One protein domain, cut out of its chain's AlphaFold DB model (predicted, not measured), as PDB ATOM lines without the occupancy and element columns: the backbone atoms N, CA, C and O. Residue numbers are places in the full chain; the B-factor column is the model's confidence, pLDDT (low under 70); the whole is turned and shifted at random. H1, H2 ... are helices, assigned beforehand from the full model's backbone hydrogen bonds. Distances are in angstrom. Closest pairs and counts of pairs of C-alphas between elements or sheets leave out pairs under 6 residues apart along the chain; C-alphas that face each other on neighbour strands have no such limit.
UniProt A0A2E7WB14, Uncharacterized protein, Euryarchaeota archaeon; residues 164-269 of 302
ATOM      1  N   GLN A 164      -3.105  41.558  -7.418       84.56
ATOM      2  CA  GLN A 164      -3.588  40.288  -6.867       84.56
ATOM      3  C   GLN A 164      -5.099  40.311  -6.596       84.56
ATOM      4  O   GLN A 164      -5.799  39.392  -7.003       84.56
ATOM      5  N   ARG A 165      -5.603  41.408  -6.021       85.19
ATOM      6  CA  ARG A 165      -7.036  41.600  -5.782       85.19
ATOM      7  C   ARG A 165      -7.852  41.605  -7.075       85.19
ATOM      8  O   ARG A 165      -8.820  40.877  -7.186       85.19
ATOM      9  N   GLN A 166      -7.426  42.368  -8.081       87.88
ATOM     10  CA  GLN A 166      -8.132  42.411  -9.370       87.88
ATOM     11  C   GLN A 166      -8.168  41.047 -10.068       87.88
ATOM     12  O   GLN A 166      -9.127  40.741 -10.767       87.88
ATOM     13  N   PHE A 167      -7.122  40.238  -9.895       89.19
ATOM     14  CA  PHE A 167      -7.083  38.885 -10.430       89.19
ATOM     15  C   PHE A 167      -8.013  37.933  -9.661       89.19
ATOM     16  O   PHE A 167      -8.680  37.103 -10.274       89.19
ATOM     17  N   GLU A 168      -8.099  38.079  -8.336       88.94
ATOM     18  CA  GLU A 168      -9.078  37.371  -7.503       88.94
ATOM     19  C   GLU A 168     -10.512  37.708  -7.912       88.94
ATOM     20  O   GLU A 168     -11.286  36.785  -8.148       88.94
ATOM     21  N   ASP A 169     -10.831  38.993  -8.080       88.19
ATOM     22  CA  ASP A 169     -12.155  39.461  -8.507       88.19
ATOM     23  C   ASP A 169     -12.487  38.981  -9.933       88.19
ATOM     24  O   ASP A 169     -13.624  38.635 -10.246       88.19
ATOM     25  N   TRP A 170     -11.486  38.897 -10.816       88.06
ATOM     26  CA  TRP A 170     -11.659  38.348 -12.165       88.06
ATOM     27  C   TRP A 170     -11.932  36.837 -12.160       88.06
ATOM     28  O   TRP A 170     -12.771  36.359 -12.926       88.06
ATOM     29  N   LEU A 171     -11.237  36.072 -11.311       88.88
ATOM     30  CA  LEU A 171     -11.357  34.612 -11.250       88.88
ATOM     31  C   LEU A 171     -12.606  34.166 -10.470       88.88
ATOM     32  O   LEU A 171     -13.330  33.255 -10.894       88.88
ATOM     33  N   PHE A 172     -12.864  34.843  -9.354       89.94
ATOM     34  CA  PHE A 172     -13.927  34.599  -8.387       89.94
ATOM     35  C   PHE A 172     -14.676  35.911  -8.104       89.94
ATOM     36  O   PHE A 172     -14.451  36.531  -7.062       89.94
ATOM     37  N   PRO A 173     -15.559  36.334  -9.019       85.75
ATOM     38  CA  PRO A 173     -16.271  37.596  -8.880       85.75
ATOM     39  C   PRO A 173     -17.182  37.596  -7.650       85.75
ATOM     40  O   PRO A 173     -17.556  36.536  -7.136       85.75
ATOM     41  N   GLU A 174     -17.531  38.791  -7.177       80.50
ATOM     42  CA  GLU A 174     -18.458  38.972  -6.061       80.50
ATOM     43  C   GLU A 174     -19.913  38.711  -6.489       80.50
ATOM     44  O   GLU A 174     -20.250  38.650  -7.678       80.50
ATOM     45  N   ASP A 175     -20.778  38.469  -5.500       75.62
ATOM     46  CA  ASP A 175     -22.178  38.116  -5.741       75.62
ATOM     47  C   ASP A 175     -22.908  39.231  -6.509       75.62
ATOM     48  O   ASP A 175     -22.794  40.414  -6.191       75.62
ATOM     49  N   GLY A 176     -23.646  38.845  -7.548       65.75
ATOM     50  CA  GLY A 176     -24.421  39.758  -8.390       65.75
ATOM     51  C   GLY A 176     -23.627  40.608  -9.390       65.75
ATOM     52  O   GLY A 176     -24.251  41.330 -10.168       65.75
ATOM     53  N   GLU A 177     -22.293  40.524  -9.429       64.88
ATOM     54  CA  GLU A 177     -21.474  41.384 -10.299       64.88
ATOM     55  C   GLU A 177     -21.293  40.814 -11.719       64.88
ATOM     56  O   GLU A 177     -21.128  41.564 -12.684       64.88
ATOM     57  N   SER A 178     -21.379  39.489 -11.889       69.88
ATOM     58  CA  SER A 178     -21.263  38.840 -13.203       69.88
ATOM     59  C   SER A 178     -22.089  37.554 -13.323       69.88
ATOM     60  O   SER A 178     -22.331  36.856 -12.337       69.88
ATOM     61  N   SER A 179     -22.472  37.197 -14.556       73.81
ATOM     62  CA  SER A 179     -23.101  35.903 -14.893       73.81
ATOM     63  C   SER A 179     -22.258  34.696 -14.483       73.81
ATOM     64  O   SER A 179     -22.767  33.594 -14.293       73.81
ATOM     65  N   ASP A 180     -20.962  34.925 -14.327       81.19
ATOM     66  CA  ASP A 180     -19.952  33.902 -14.154       81.19
ATOM     67  C   ASP A 180     -19.589  33.713 -12.671       81.19
ATOM     68  O   ASP A 180     -18.629  33.023 -12.332       81.19
ATOM     69  N   TRP A 181     -20.330  34.332 -11.753       86.25
ATOM     70  CA  TRP A 181     -20.188  34.087 -10.319       86.25
ATOM     71  C   TRP A 181     -20.362  32.605  -9.980       86.25
ATOM     72  O   TRP A 181     -19.535  32.014  -9.284       86.25
ATOM     73  N   ALA A 182     -21.387  31.973 -10.555       86.31
ATOM     74  CA  ALA A 182     -21.710  30.580 -10.279       86.31
ATOM     75  C   ALA A 182     -20.568  29.623 -10.657       86.31
ATOM     76  O   ALA A 182     -20.276  28.699  -9.899       86.31
ATOM     77  N   SER A 183     -19.885  29.850 -11.785       87.81
ATOM     78  CA  SER A 183     -18.777  28.986 -12.215       87.81
ATOM     79  C   SER A 183     -17.587  29.075 -11.259       87.81
ATOM     80  O   SER A 183     -17.033  28.044 -10.876       87.81
ATOM     81  N   GLY A 184     -17.255  30.281 -10.786       87.50
ATOM     82  CA  GLY A 184     -16.215  30.487  -9.775       87.50
ATOM     83  C   GLY A 184     -16.533  29.788  -8.449       87.50
ATOM     84  O   GLY A 184     -15.674  29.104  -7.890       87.50
ATOM     85  N   GLN A 185     -17.776  29.890  -7.967       88.94
ATOM     86  CA  GLN A 185     -18.196  29.228  -6.724       88.94
ATOM     87  C   GLN A 185     -18.206  27.700  -6.841       88.94
ATOM     88  O   GLN A 185     -17.786  26.999  -5.920       88.94
ATOM     89  N   VAL A 186     -18.643  27.169  -7.986       90.62
ATOM     90  CA  VAL A 186     -18.613  25.726  -8.254       90.62
ATOM     91  C   VAL A 186     -17.173  25.207  -8.276       90.62
ATOM     92  O   VAL A 186     -16.902  24.165  -7.675       90.62
ATOM     93  N   ALA A 187     -16.244  25.938  -8.895       91.19
ATOM     94  CA  ALA A 187     -14.829  25.574  -8.897       91.19
ATOM     95  C   ALA A 187     -14.246  25.560  -7.473       91.19
ATOM     96  O   ALA A 187     -13.633  24.570  -7.072       91.19
ATOM     97  N   LEU A 188     -14.511  26.593  -6.660       91.38
ATOM     98  CA  LEU A 188     -14.092  26.623  -5.250       91.38
ATOM     99  C   LEU A 188     -14.656  25.444  -4.449       91.38
ATOM    100  O   LEU A 188     -13.926  24.815  -3.682       91.38
ATOM    101  N   ALA A 189     -15.928  25.098  -4.656       90.50
ATOM    102  CA  ALA A 189     -16.548  23.952  -3.999       90.50
ATOM    103  C   ALA A 189     -15.882  22.621  -4.397       90.50
ATOM    104  O   ALA A 189     -15.663  21.764  -3.539       90.50
ATOM    105  N   ARG A 190     -15.511  22.451  -5.674       92.81
ATOM    106  CA  ARG A 190     -14.781  21.265  -6.156       92.81
ATOM    107  C   ARG A 190     -13.375  21.180  -5.574       92.81
ATOM    108  O   ARG A 190     -12.976  20.105  -5.133       92.81
ATOM    109  N   ILE A 191     -12.653  22.297  -5.506       92.19
ATOM    110  CA  ILE A 191     -11.317  22.357  -4.895       92.19
ATOM    111  C   ILE A 191     -11.404  22.003  -3.411       92.19
ATOM    112  O   ILE A 191     -10.635  21.177  -2.922       92.19
ATOM    113  N   LEU A 192     -12.380  22.564  -2.696       91.94
ATOM    114  CA  LEU A 192     -12.624  22.241  -1.293       91.94
ATOM    115  C   LEU A 192     -12.967  20.755  -1.104       91.94
ATOM    116  O   LEU A 192     -12.475  20.126  -0.169       91.94
ATOM    117  N   ALA A 193     -13.769  20.172  -1.997       90.38
ATOM    118  CA  ALA A 193     -14.063  18.742  -1.978       90.38
ATOM    119  C   ALA A 193     -12.809  17.888  -2.234       90.38
ATOM    120  O   ALA A 193     -12.611  16.889  -1.543       90.38
ATOM    121  N   ASN A 194     -11.942  18.294  -3.166       92.00
ATOM    122  CA  ASN A 194     -10.675  17.620  -3.461       92.00
ATOM    123  C   ASN A 194      -9.715  17.677  -2.257       92.00
ATOM    124  O   ASN A 194      -9.186  16.652  -1.831       92.00
ATOM    125  N   LEU A 195      -9.578  18.844  -1.622       91.06
ATOM    126  CA  LEU A 195      -8.798  19.010  -0.390       91.06
ATOM    127  C   LEU A 195      -9.301  18.095   0.731       91.06
ATOM    128  O   LEU A 195      -8.510  17.364   1.330       91.06
ATOM    129  N   LYS A 196     -10.621  18.064   0.953       91.06
ATOM    130  CA  LYS A 196     -11.239  17.180   1.951       91.06
ATOM    131  C   LYS A 196     -11.042  15.703   1.620       91.06
ATOM    132  O   LYS A 196     -10.767  14.915   2.522       91.06
ATOM    133  N   ALA A 197     -11.139  15.320   0.347       89.12
ATOM    134  CA  ALA A 197     -10.881  13.952  -0.101       89.12
ATOM    135  C   ALA A 197      -9.418  13.532   0.119       89.12
ATOM    136  O   ALA A 197      -9.159  12.385   0.478       89.12
ATOM    137  N   ALA A 198      -8.475  14.468  -0.023       89.94
ATOM    138  CA  ALA A 198      -7.060  14.270   0.283       89.94
ATOM    139  C   ALA A 198      -6.742  14.267   1.796       89.94
ATOM    140  O   ALA A 198      -5.599  14.027   2.181       89.94
ATOM    141  N   GLY A 199      -7.738  14.498   2.661       89.00
ATOM    142  CA  GLY A 199      -7.584  14.503   4.117       89.00
ATOM    143  C   GLY A 199      -7.203  15.859   4.713       89.00
ATOM    144  O   GLY A 199      -6.883  15.917   5.899       89.00
ATOM    145  N   TYR A 200      -7.253  16.937   3.923       89.31
ATOM    146  CA  TYR A 200      -7.038  18.301   4.394       89.31
ATOM    147  C   TYR A 200      -8.371  18.971   4.737       89.31
ATOM    148  O   TYR A 200      -9.270  19.097   3.909       89.31
ATOM    149  N   ASP A 201      -8.477  19.433   5.973       85.88
ATOM    150  CA  ASP A 201      -9.605  20.192   6.507       85.88
ATOM    151  C   ASP A 201      -9.107  21.367   7.365       85.88
ATOM    152  O   ASP A 201      -7.946  21.376   7.794       85.88
ATOM    153  N   ALA A 202      -9.983  22.331   7.664       83.19
ATOM    154  CA  ALA A 202      -9.649  23.510   8.475       83.19
ATOM    155  C   ALA A 202      -8.967  23.119   9.802       83.19
ATOM    156  O   ALA A 202      -7.932  23.674  10.176       83.19
ATOM    157  N   ASN A 203      -9.469  22.055  10.438       82.75
ATOM    158  CA  ASN A 203      -8.918  21.494  11.671       82.75
ATOM    159  C   ASN A 203      -7.493  20.949  11.506       82.75
ATOM    160  O   ASN A 203      -6.635  21.172  12.357       82.75
ATOM    161  N   THR A 204      -7.229  20.233  10.411       86.00
ATOM    162  CA  THR A 204      -5.906  19.631  10.158       86.00
ATOM    163  C   THR A 204      -4.842  20.679   9.854       86.00
ATOM    164  O   THR A 204      -3.669  20.459  10.136       86.00
ATOM    165  N   LEU A 205      -5.263  21.821   9.308       82.44
ATOM    166  CA  LEU A 205      -4.395  22.923   8.910       82.44
ATOM    167  C   LEU A 205      -4.302  24.013   9.983       82.44
ATOM    168  O   LEU A 205      -3.593  24.993   9.788       82.44
ATOM    169  N   THR A 206      -4.974  23.842  11.130       84.00
ATOM    170  CA  THR A 206      -5.008  24.806  12.248       84.00
ATOM    171  C   THR A 206      -5.481  26.209  11.851       84.00
ATOM    172  O   THR A 206      -5.074  27.204  12.444       84.00
ATOM    173  N   ILE A 207      -6.362  26.286  10.853       83.00
ATOM    174  CA  ILE A 207      -6.935  27.538  10.349       83.00
ATOM    175  C   ILE A 207      -8.365  27.669  10.862       83.00
ATOM    176  O   ILE A 207      -9.079  26.676  10.996       83.00
ATOM    177  N   ASP A 208      -8.778  28.900  11.153       83.88
ATOM    178  CA  ASP A 208     -10.149  29.211  11.554       83.88
ATOM    179  C   ASP A 208     -11.143  28.771  10.465       83.88
ATOM    180  O   ASP A 208     -11.031  29.176   9.305       83.88
ATOM    181  N   GLU A 209     -12.127  27.954  10.845       82.88
ATOM    182  CA  GLU A 209     -13.161  27.420   9.953       82.88
ATOM    183  C   GLU A 209     -13.953  28.533   9.252       82.88
ATOM    184  O   GLU A 209     -14.349  28.380   8.097       82.88
ATOM    185  N   THR A 210     -14.127  29.682   9.911       83.75
ATOM    186  CA  THR A 210     -14.864  30.824   9.353       83.75
ATOM    187  C   THR A 210     -14.096  31.539   8.243       83.75
ATOM    188  O   THR A 210     -14.690  31.999   7.267       83.75
ATOM    189  N   LEU A 211     -12.768  31.600   8.354       83.62
ATOM    190  CA  LEU A 211     -11.891  32.271   7.393       83.62
ATOM    191  C   LEU A 211     -11.364  31.317   6.317       83.62
ATOM    192  O   LEU A 211     -10.898  31.768   5.268       83.62
ATOM    193  N   PHE A 212     -11.450  30.008   6.552       86.25
ATOM    194  CA  PHE A 212     -10.939  28.973   5.661       86.25
ATOM    195  C   PHE A 212     -11.384  29.134   4.193       86.25
ATOM    196  O   PHE A 212     -10.515  29.077   3.321       86.25
ATOM    197  N   PRO A 213     -12.665  29.417   3.866       87.06
ATOM    198  CA  PRO A 213     -13.081  29.607   2.474       87.06
ATOM    199  C   PRO A 213     -12.415  30.812   1.797       87.06
ATOM    200  O   PRO A 213     -12.080  30.752   0.616       87.06
ATOM    201  N   ARG A 214     -12.179  31.898   2.543       85.44
ATOM    202  CA  ARG A 214     -11.514  33.100   2.020       85.44
ATOM    203  C   ARG A 214     -10.024  32.868   1.813       85.44
ATOM    204  O   ARG A 214      -9.505  33.200   0.752       85.44
ATOM    205  N   TYR A 215      -9.355  32.210   2.759       89.00
ATOM    206  CA  TYR A 215      -7.969  31.782   2.563       89.00
ATOM    207  C   TYR A 215      -7.821  30.840   1.375       89.00
ATOM    208  O   TYR A 215      -6.860  30.966   0.618       89.00
ATOM    209  N   LEU A 216      -8.784  29.939   1.177       90.75
ATOM    210  CA  LEU A 216      -8.808  29.051   0.025       90.75
ATOM    211  C   LEU A 216      -8.956  29.828  -1.286       90.75
ATOM    212  O   LEU A 216      -8.236  29.526  -2.234       90.75
ATOM    213  N   GLN A 217      -9.833  30.832  -1.345       90.50
ATOM    214  CA  GLN A 217     -10.005  31.693  -2.520       90.50
ATOM    215  C   GLN A 217      -8.695  32.417  -2.879       90.50
ATOM    216  O   GLN A 217      -8.228  32.315  -4.015       90.50
ATOM    217  N   VAL A 218      -8.057  33.063  -1.898       89.31
ATOM    218  CA  VAL A 218      -6.780  33.780  -2.076       89.31
ATOM    219  C   VAL A 218      -5.657  32.819  -2.480       89.31
ATOM    220  O   VAL A 218      -4.912  33.083  -3.421       89.31
ATOM    221  N   ALA A 219      -5.543  31.669  -1.812       90.75
ATOM    222  CA  ALA A 219      -4.527  30.664  -2.123       90.75
ATOM    223  C   ALA A 219      -4.712  30.063  -3.522       90.75
ATOM    224  O   ALA A 219      -3.739  29.861  -4.246       90.75
ATOM    225  N   SER A 220      -5.961  29.821  -3.918       91.44
ATOM    226  CA  SER A 220      -6.306  29.315  -5.245       91.44
ATOM    227  C   SER A 220      -5.961  30.327  -6.336       91.44
ATOM    228  O   SER A 220      -5.381  29.955  -7.353       91.44
ATOM    229  N   ALA A 221      -6.244  31.613  -6.102       90.81
ATOM    230  CA  ALA A 221      -5.861  32.689  -7.009       90.81
ATOM    231  C   ALA A 221      -4.337  32.885  -7.083       90.81
ATOM    232  O   ALA A 221      -3.782  33.149  -8.147       90.81
ATOM    233  N   LEU A 222      -3.628  32.736  -5.962       90.44
ATOM    234  CA  LEU A 222      -2.169  32.801  -5.941       90.44
ATOM    235  C   LEU A 222      -1.548  31.648  -6.740       90.44
ATOM    236  O   LEU A 222      -0.636  31.870  -7.539       90.44
ATOM    237  N   TRP A 223      -2.055  30.429  -6.555       92.06
ATOM    238  CA  TRP A 223      -1.588  29.261  -7.295       92.06
ATOM    239  C   TRP A 223      -1.871  29.388  -8.794       92.06
ATOM    240  O   TRP A 223      -0.981  29.125  -9.605       92.06
ATOM    241  N   SER A 224      -3.074  29.827  -9.178       91.06
ATOM    242  CA  SER A 224      -3.431  29.978 -10.592       91.06
ATOM    243  C   SER A 224      -2.612  31.070 -11.272       91.06
ATOM    244  O   SER A 224      -2.221  30.899 -12.422       91.06
ATOM    245  N   ARG A 225      -2.249  32.137 -10.553       88.25
ATOM    246  CA  ARG A 225      -1.332  33.162 -11.061       88.25
ATOM    247  C   ARG A 225       0.086  32.635 -11.286       88.25
ATOM    248  O   ARG A 225       0.727  33.024 -12.256       88.25
ATOM    249  N   GLN A 226       0.585  31.762 -10.409       87.62
ATOM    250  CA  GLN A 226       1.913  31.153 -10.568       87.62
ATOM    251  C   GLN A 226       1.968  30.142 -11.719       87.62
ATOM    252  O   GLN A 226       3.017  29.979 -12.335       87.62
ATOM    253  N   ASN A 227       0.846  29.486 -12.014       87.69
ATOM    254  CA  ASN A 227       0.733  28.454 -13.045       87.69
ATOM    255  C   ASN A 227      -0.073  28.936 -14.264       87.69
ATOM    256  O   ASN A 227      -0.668  28.130 -14.984       87.69
ATOM    257  N   LEU A 228      -0.117  30.253 -14.487       83.56
ATOM    258  CA  LEU A 228      -0.876  30.847 -15.576       83.56
ATOM    259  C   LEU A 228      -0.185  30.544 -16.912       83.56
ATOM    260  O   LEU A 228       0.885  31.069 -17.205       83.56
ATOM    261  N   VAL A 229      -0.814  29.684 -17.711       79.00
ATOM    262  CA  VAL A 229      -0.374  29.351 -19.079       79.00
ATOM    263  C   VAL A 229      -1.369  29.862 -20.115       79.00
ATOM    264  O   VAL A 229      -0.977  30.291 -21.192       79.00
ATOM    265  N   GLU A 230      -2.659  29.822 -19.784       80.31
ATOM    266  CA  GLU A 230      -3.744  30.313 -20.631       80.31
ATOM    267  C   GLU A 230      -4.366  31.544 -19.989       80.31
ATOM    268  O   GLU A 230      -4.418  31.671 -18.765       80.31
ATOM    269  N   THR A 231      -4.849  32.443 -20.833       82.00
ATOM    270  CA  THR A 231      -5.460  33.705 -20.423       82.00
ATOM    271  C   THR A 231      -6.974  33.665 -20.347       82.00
ATOM    272  O   THR A 231      -7.584  34.599 -19.825       82.00
ATOM    273  N   ASP A 232      -7.589  32.591 -20.829       86.56
ATOM    274  CA  ASP A 232      -9.018  32.369 -20.707       86.56
ATOM    275  C   ASP A 232      -9.407  31.926 -19.287       86.56
ATOM    276  O   ASP A 232      -8.760  31.074 -18.674       86.56
ATOM    277  N   ARG A 233     -10.490  32.500 -18.760       87.69
ATOM    278  CA  ARG A 233     -10.917  32.283 -17.376       87.69
ATOM    279  C   ARG A 233     -11.384  30.854 -17.134       87.69
ATOM    280  O   ARG A 233     -11.026  30.265 -16.115       87.69
ATOM    281  N   GLU A 234     -12.197  30.310 -18.034       89.12
ATOM    282  CA  GLU A 234     -12.748  28.960 -17.885       89.12
ATOM    283  C   GLU A 234     -11.625  27.922 -17.887       89.12
ATOM    284  O   GLU A 234     -11.570  27.041 -17.026       89.12
ATOM    285  N   SER A 235     -10.662  28.104 -18.785       89.38
ATOM    286  CA  SER A 235      -9.472  27.263 -18.874       89.38
ATOM    287  C   SER A 235      -8.615  27.318 -17.596       89.38
ATOM    288  O   SER A 235      -8.154  26.285 -17.097       89.38
ATOM    289  N   VAL A 236      -8.463  28.505 -16.991       90.44
ATOM    290  CA  VAL A 236      -7.780  28.672 -15.694       90.44
ATOM    291  C   VAL A 236      -8.528  27.963 -14.564       90.44
ATOM    292  O   VAL A 236      -7.896  27.276 -13.757       90.44
ATOM    293  N   LEU A 237      -9.859  28.079 -14.507       91.38
ATOM    294  CA  LEU A 237     -10.678  27.384 -13.509       91.38
ATOM    295  C   LEU A 237     -10.554  25.862 -13.648       91.38
ATOM    296  O   LEU A 237     -10.354  25.172 -12.652       91.38
ATOM    297  N   LEU A 238     -10.582  25.334 -14.873       91.00
ATOM    298  CA  LEU A 238     -10.443  23.901 -15.124       91.00
ATOM    299  C   LEU A 238      -9.064  23.366 -14.708       91.00
ATOM    300  O   LEU A 238      -8.962  22.279 -14.132       91.00
ATOM    301  N   LYS A 239      -7.987  24.121 -14.947       91.25
ATOM    302  CA  LYS A 239      -6.646  23.760 -14.451       91.25
ATOM    303  C   LYS A 239      -6.570  23.789 -12.933       91.25
ATOM    304  O   LYS A 239      -5.953  22.909 -12.338       91.25
ATOM    305  N   LEU A 240      -7.209  24.776 -12.319       91.56
ATOM    306  CA  LEU A 240      -7.256  24.919 -10.873       91.56
ATOM    307  C   LEU A 240      -8.043  23.777 -10.206       91.56
ATOM    308  O   LEU A 240      -7.606  23.262  -9.181       91.56
ATOM    309  N   GLU A 241      -9.152  23.321 -10.793       91.06
ATOM    310  CA  GLU A 241      -9.913  22.162 -10.296       91.06
ATOM    311  C   GLU A 241      -9.083  20.866 -10.299       91.06
ATOM    312  O   GLU A 241      -9.231  20.025  -9.409       91.06
ATOM    313  N   ASN A 242      -8.178  20.731 -11.271       89.94
ATOM    314  CA  ASN A 242      -7.266  19.594 -11.411       89.94
ATOM    315  C   ASN A 242      -5.930  19.784 -10.672       89.94
ATOM    316  O   ASN A 242      -5.044  18.929 -10.772       89.94
ATOM    317  N   ALA A 243      -5.755  20.889  -9.944       89.44
ATOM    318  CA  ALA A 243      -4.518  21.163  -9.234       89.44
ATOM    319  C   ALA A 243      -4.260  20.109  -8.140       89.44
ATOM    320  O   ALA A 243      -5.187  19.665  -7.452       89.44
ATOM    321  N   PRO A 244      -2.995  19.710  -7.922       90.44
ATOM    322  CA  PRO A 244      -2.660  18.795  -6.842       90.44
ATOM    323  C   PRO A 244      -2.920  19.459  -5.485       90.44
ATOM    324  O   PRO A 244      -2.390  20.533  -5.185       90.44
ATOM    325  N   ALA A 245      -3.690  18.776  -4.634       90.31
ATOM    326  CA  ALA A 245      -4.094  19.265  -3.314       90.31
ATOM    327  C   ALA A 245      -2.906  19.752  -2.464       90.31
ATOM    328  O   ALA A 245      -3.001  20.780  -1.799       90.31
ATOM    329  N   SER A 246      -1.757  19.071  -2.534       91.44
ATOM    330  CA  SER A 246      -0.546  19.437  -1.791       91.44
ATOM    331  C   SER A 246      -0.004  20.829  -2.137       91.44
ATOM    332  O   SER A 246       0.486  21.528  -1.251       91.44
ATOM    333  N   GLN A 247      -0.107  21.257  -3.399       92.12
ATOM    334  CA  GLN A 247       0.359  22.581  -3.819       92.12
ATOM    335  C   GLN A 247      -0.596  23.683  -3.357       92.12
ATOM    336  O   GLN A 247      -0.143  24.725  -2.887       92.12
ATOM    337  N   ILE A 248      -1.907  23.435  -3.431       91.75
ATOM    338  CA  ILE A 248      -2.919  24.369  -2.920       91.75
ATOM    339  C   ILE A 248      -2.769  24.537  -1.406       91.75
ATOM    340  O   ILE A 248      -2.786  25.662  -0.913       91.75
ATOM    341  N   VAL A 249      -2.540  23.443  -0.670       91.75
ATOM    342  CA  VAL A 249      -2.293  23.484   0.779       91.75
ATOM    343  C   VAL A 249      -1.058  24.309   1.116       91.75
ATOM    344  O   VAL A 249      -1.131  25.133   2.019       91.75
ATOM    345  N   ALA A 250       0.047  24.140   0.385       89.81
ATOM    346  CA  ALA A 250       1.263  24.916   0.627       89.81
ATOM    347  C   ALA A 250       1.028  26.430   0.472       89.81
ATOM    348  O   ALA A 250       1.506  27.222   1.287       89.81
ATOM    349  N   MET A 251       0.252  26.833  -0.540       90.12
ATOM    350  CA  MET A 251      -0.138  28.235  -0.723       90.12
ATOM    351  C   MET A 251      -1.071  28.708   0.390       90.12
ATOM    352  O   MET A 251      -0.913  29.812   0.895       90.12
ATOM    353  N   LEU A 252      -2.008  27.862   0.804       89.38
ATOM    354  CA  LEU A 252      -2.992  28.169   1.833       89.38
ATOM    355  C   LEU A 252      -2.356  28.333   3.221       89.38
ATOM    356  O   LEU A 252      -2.716  29.248   3.956       89.38
ATOM    357  N   THR A 253      -1.371  27.511   3.579       88.06
ATOM    358  CA  THR A 253      -0.612  27.706   4.824       88.06
ATOM    359  C   THR A 253       0.232  28.974   4.762       88.06
ATOM    360  O   THR A 253       0.283  29.723   5.730       88.06
ATOM    361  N   ALA A 254       0.834  29.272   3.605       86.06
ATOM    362  CA  ALA A 254       1.622  30.490   3.432       86.06
ATOM    363  C   ALA A 254       0.766  31.766   3.535       86.06
ATOM    364  O   ALA A 254       1.220  32.763   4.099       86.06
ATOM    365  N   THR A 255      -0.470  31.753   3.024       84.62
ATOM    366  CA  THR A 255      -1.391  32.894   3.150       84.62
ATOM    367  C   THR A 255      -1.909  33.054   4.578       84.62
ATOM    368  O   THR A 255      -1.984  34.184   5.062       84.62
ATOM    369  N   ALA A 256      -2.207  31.951   5.268       84.19
ATOM    370  CA  ALA A 256      -2.617  31.969   6.670       84.19
ATOM    371  C   ALA A 256      -1.499  32.464   7.610       84.19
ATOM    372  O   ALA A 256      -1.777  33.199   8.555       84.19
ATOM    373  N   ASP A 257      -0.236  32.127   7.331       84.00
ATOM    374  CA  ASP A 257       0.913  32.610   8.108       84.00
ATOM    375  C   ASP A 257       1.202  34.101   7.864       84.00
ATOM    376  O   ASP A 257       1.623  34.823   8.772       84.00
ATOM    377  N   ALA A 258       0.988  34.579   6.634       80.81
ATOM    378  CA  ALA A 258       1.261  35.965   6.258       80.81
ATOM    379  C   ALA A 258       0.220  36.958   6.800       80.81
ATOM    380  O   ALA A 258       0.551  38.122   7.042       80.81
ATOM    381  N   ILE A 259      -1.029  36.521   6.978       74.50
ATOM    382  CA  ILE A 259      -2.131  37.372   7.428       74.50
ATOM    383  C   ILE A 259      -2.553  36.917   8.828       74.50
ATOM    384  O   ILE A 259      -3.250  35.912   8.963       74.50
ATOM    385  N   PRO A 260      -2.181  37.644   9.900       66.44
ATOM    386  CA  PRO A 260      -2.620  37.275  11.235       66.44
ATOM    387  C   PRO A 260      -4.151  37.308  11.311       66.44
ATOM    388  O   PRO A 260      -4.789  38.230  10.800       66.44
ATOM    389  N   ILE A 261      -4.736  36.323  11.997       63.88
ATOM    390  CA  ILE A 261      -6.191  36.086  12.098       63.88
ATOM    391  C   ILE A 261      -6.968  37.361  12.474       63.88
ATOM    392  O   ILE A 261      -8.052  37.614  11.955       63.88
ATOM    393  N   THR A 262      -6.391  38.206  13.332       60.03
ATOM    394  CA  THR A 262      -6.991  39.478  13.759       60.03
ATOM    395  C   THR A 262      -7.109  40.502  12.630       60.03
ATOM    396  O   THR A 262      -8.067  41.259  12.611       60.03
ATOM    397  N   MET A 263      -6.160  40.527  11.688       61.47
ATOM    398  CA  MET A 263      -6.234  41.373  10.489       61.47
ATOM    399  C   MET A 263      -7.084  40.723   9.401       61.47
ATOM    400  O   MET A 263      -7.780  41.421   8.676       61.47
ATOM    401  N   ALA A 264      -7.065  39.393   9.296       61.88
ATOM    402  CA  ALA A 264      -7.879  38.658   8.333       61.88
ATOM    403  C   ALA A 264      -9.380  38.875   8.558       61.88
ATOM    404  O   ALA A 264     -10.119  39.067   7.599       61.88
ATOM    405  N   ALA A 265      -9.824  38.909   9.817       60.56
ATOM    406  CA  ALA A 265     -11.214  39.200  10.149       60.56
ATOM    407  C   ALA A 265     -11.656  40.602   9.686       60.56
ATOM    408  O   ALA A 265     -12.777  40.748   9.215       60.56
ATOM    409  N   GLU A 266     -10.782  41.613   9.762       60.84
ATOM    410  CA  GLU A 266     -11.072  42.975   9.283       60.84
ATOM    411  C   GLU A 266     -10.924  43.117   7.757       60.84
ATOM    412  O   GLU A 266     -11.638  43.893   7.129       60.84
ATOM    413  N   LEU A 267     -10.001  42.373   7.141       64.19
ATOM    414  CA  LEU A 267      -9.745  42.413   5.697       64.19
ATOM    415  C   LEU A 267     -10.779  41.626   4.886       64.19
ATOM    416  O   LEU A 267     -11.077  41.995   3.752       64.19
ATOM    417  N   PHE A 268     -11.295  40.539   5.459       65.19
ATOM    418  CA  PHE A 268     -12.254  39.642   4.818       65.19
ATOM    419  C   PHE A 268     -13.666  39.767   5.381       65.19
ATOM    420  O   PHE A 268     -14.554  39.052   4.904       65.19
ATOM    421  N   SER A 269     -13.901  40.648   6.366       55.62
ATOM    422  CA  SER A 269     -15.271  40.976   6.741       55.62
ATOM    423  C   SER A 269     -15.972  41.476   5.484       55.62
ATOM    424  O   SER A 269     -15.448  42.402   4.848       55.62
TER     425      SER A 269
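This is residues 164 to 269 of the 302 residues of an uncharacterized protein of Euryarchaeota archaeon (UniProt A0A2E7WB14). H3 is the core of a compact, all-helix domain: H5 crosses it, H1 and H4 pack on it, H2 runs side by side with H4, and H6 lies off beyond the end of H5. The printed part has 106 residues with six named helices, H1 to H6 in chain order, and no named strand. The radius of gyration of the C-alphas is 13.1 A, and the spans are 34 by 29 by 22 A.

Start at H2, residues 181 to 197: its residues 184 to 191 touch H4, residues 233 to 241, the same way at a shallow tilt of 14 degrees, closest at C-alphas 191 and 241, 5.6 A. The hub, H3, residues 212 to 226, touches H5, residues 245 to 258, closest at C-alphas 219 and 252, 4.9 A. H3's residues 217 to 222 touch H1, residues 164 to 171, closest at C-alphas 168 and 221, 5.7 A. H6, residues 261 to 268, meets H5 only through their link. Each O i to N i+4 pair is within hydrogen-bond range in H1 to H5, and 3 of 4 in H6.

Find C-alpha 181 at (-20.188, 34.087, -10.319); H2 runs 24.4 A from there. H3 spans 20.8 A and H5 20.0 A; H6 ends at C-alpha 268, (-12.254, 39.642, 4.818).

The printed part has no cut; H2 to H3 is a long link. Confidence is under 70 at residues 176 to 178 and 260 to 269.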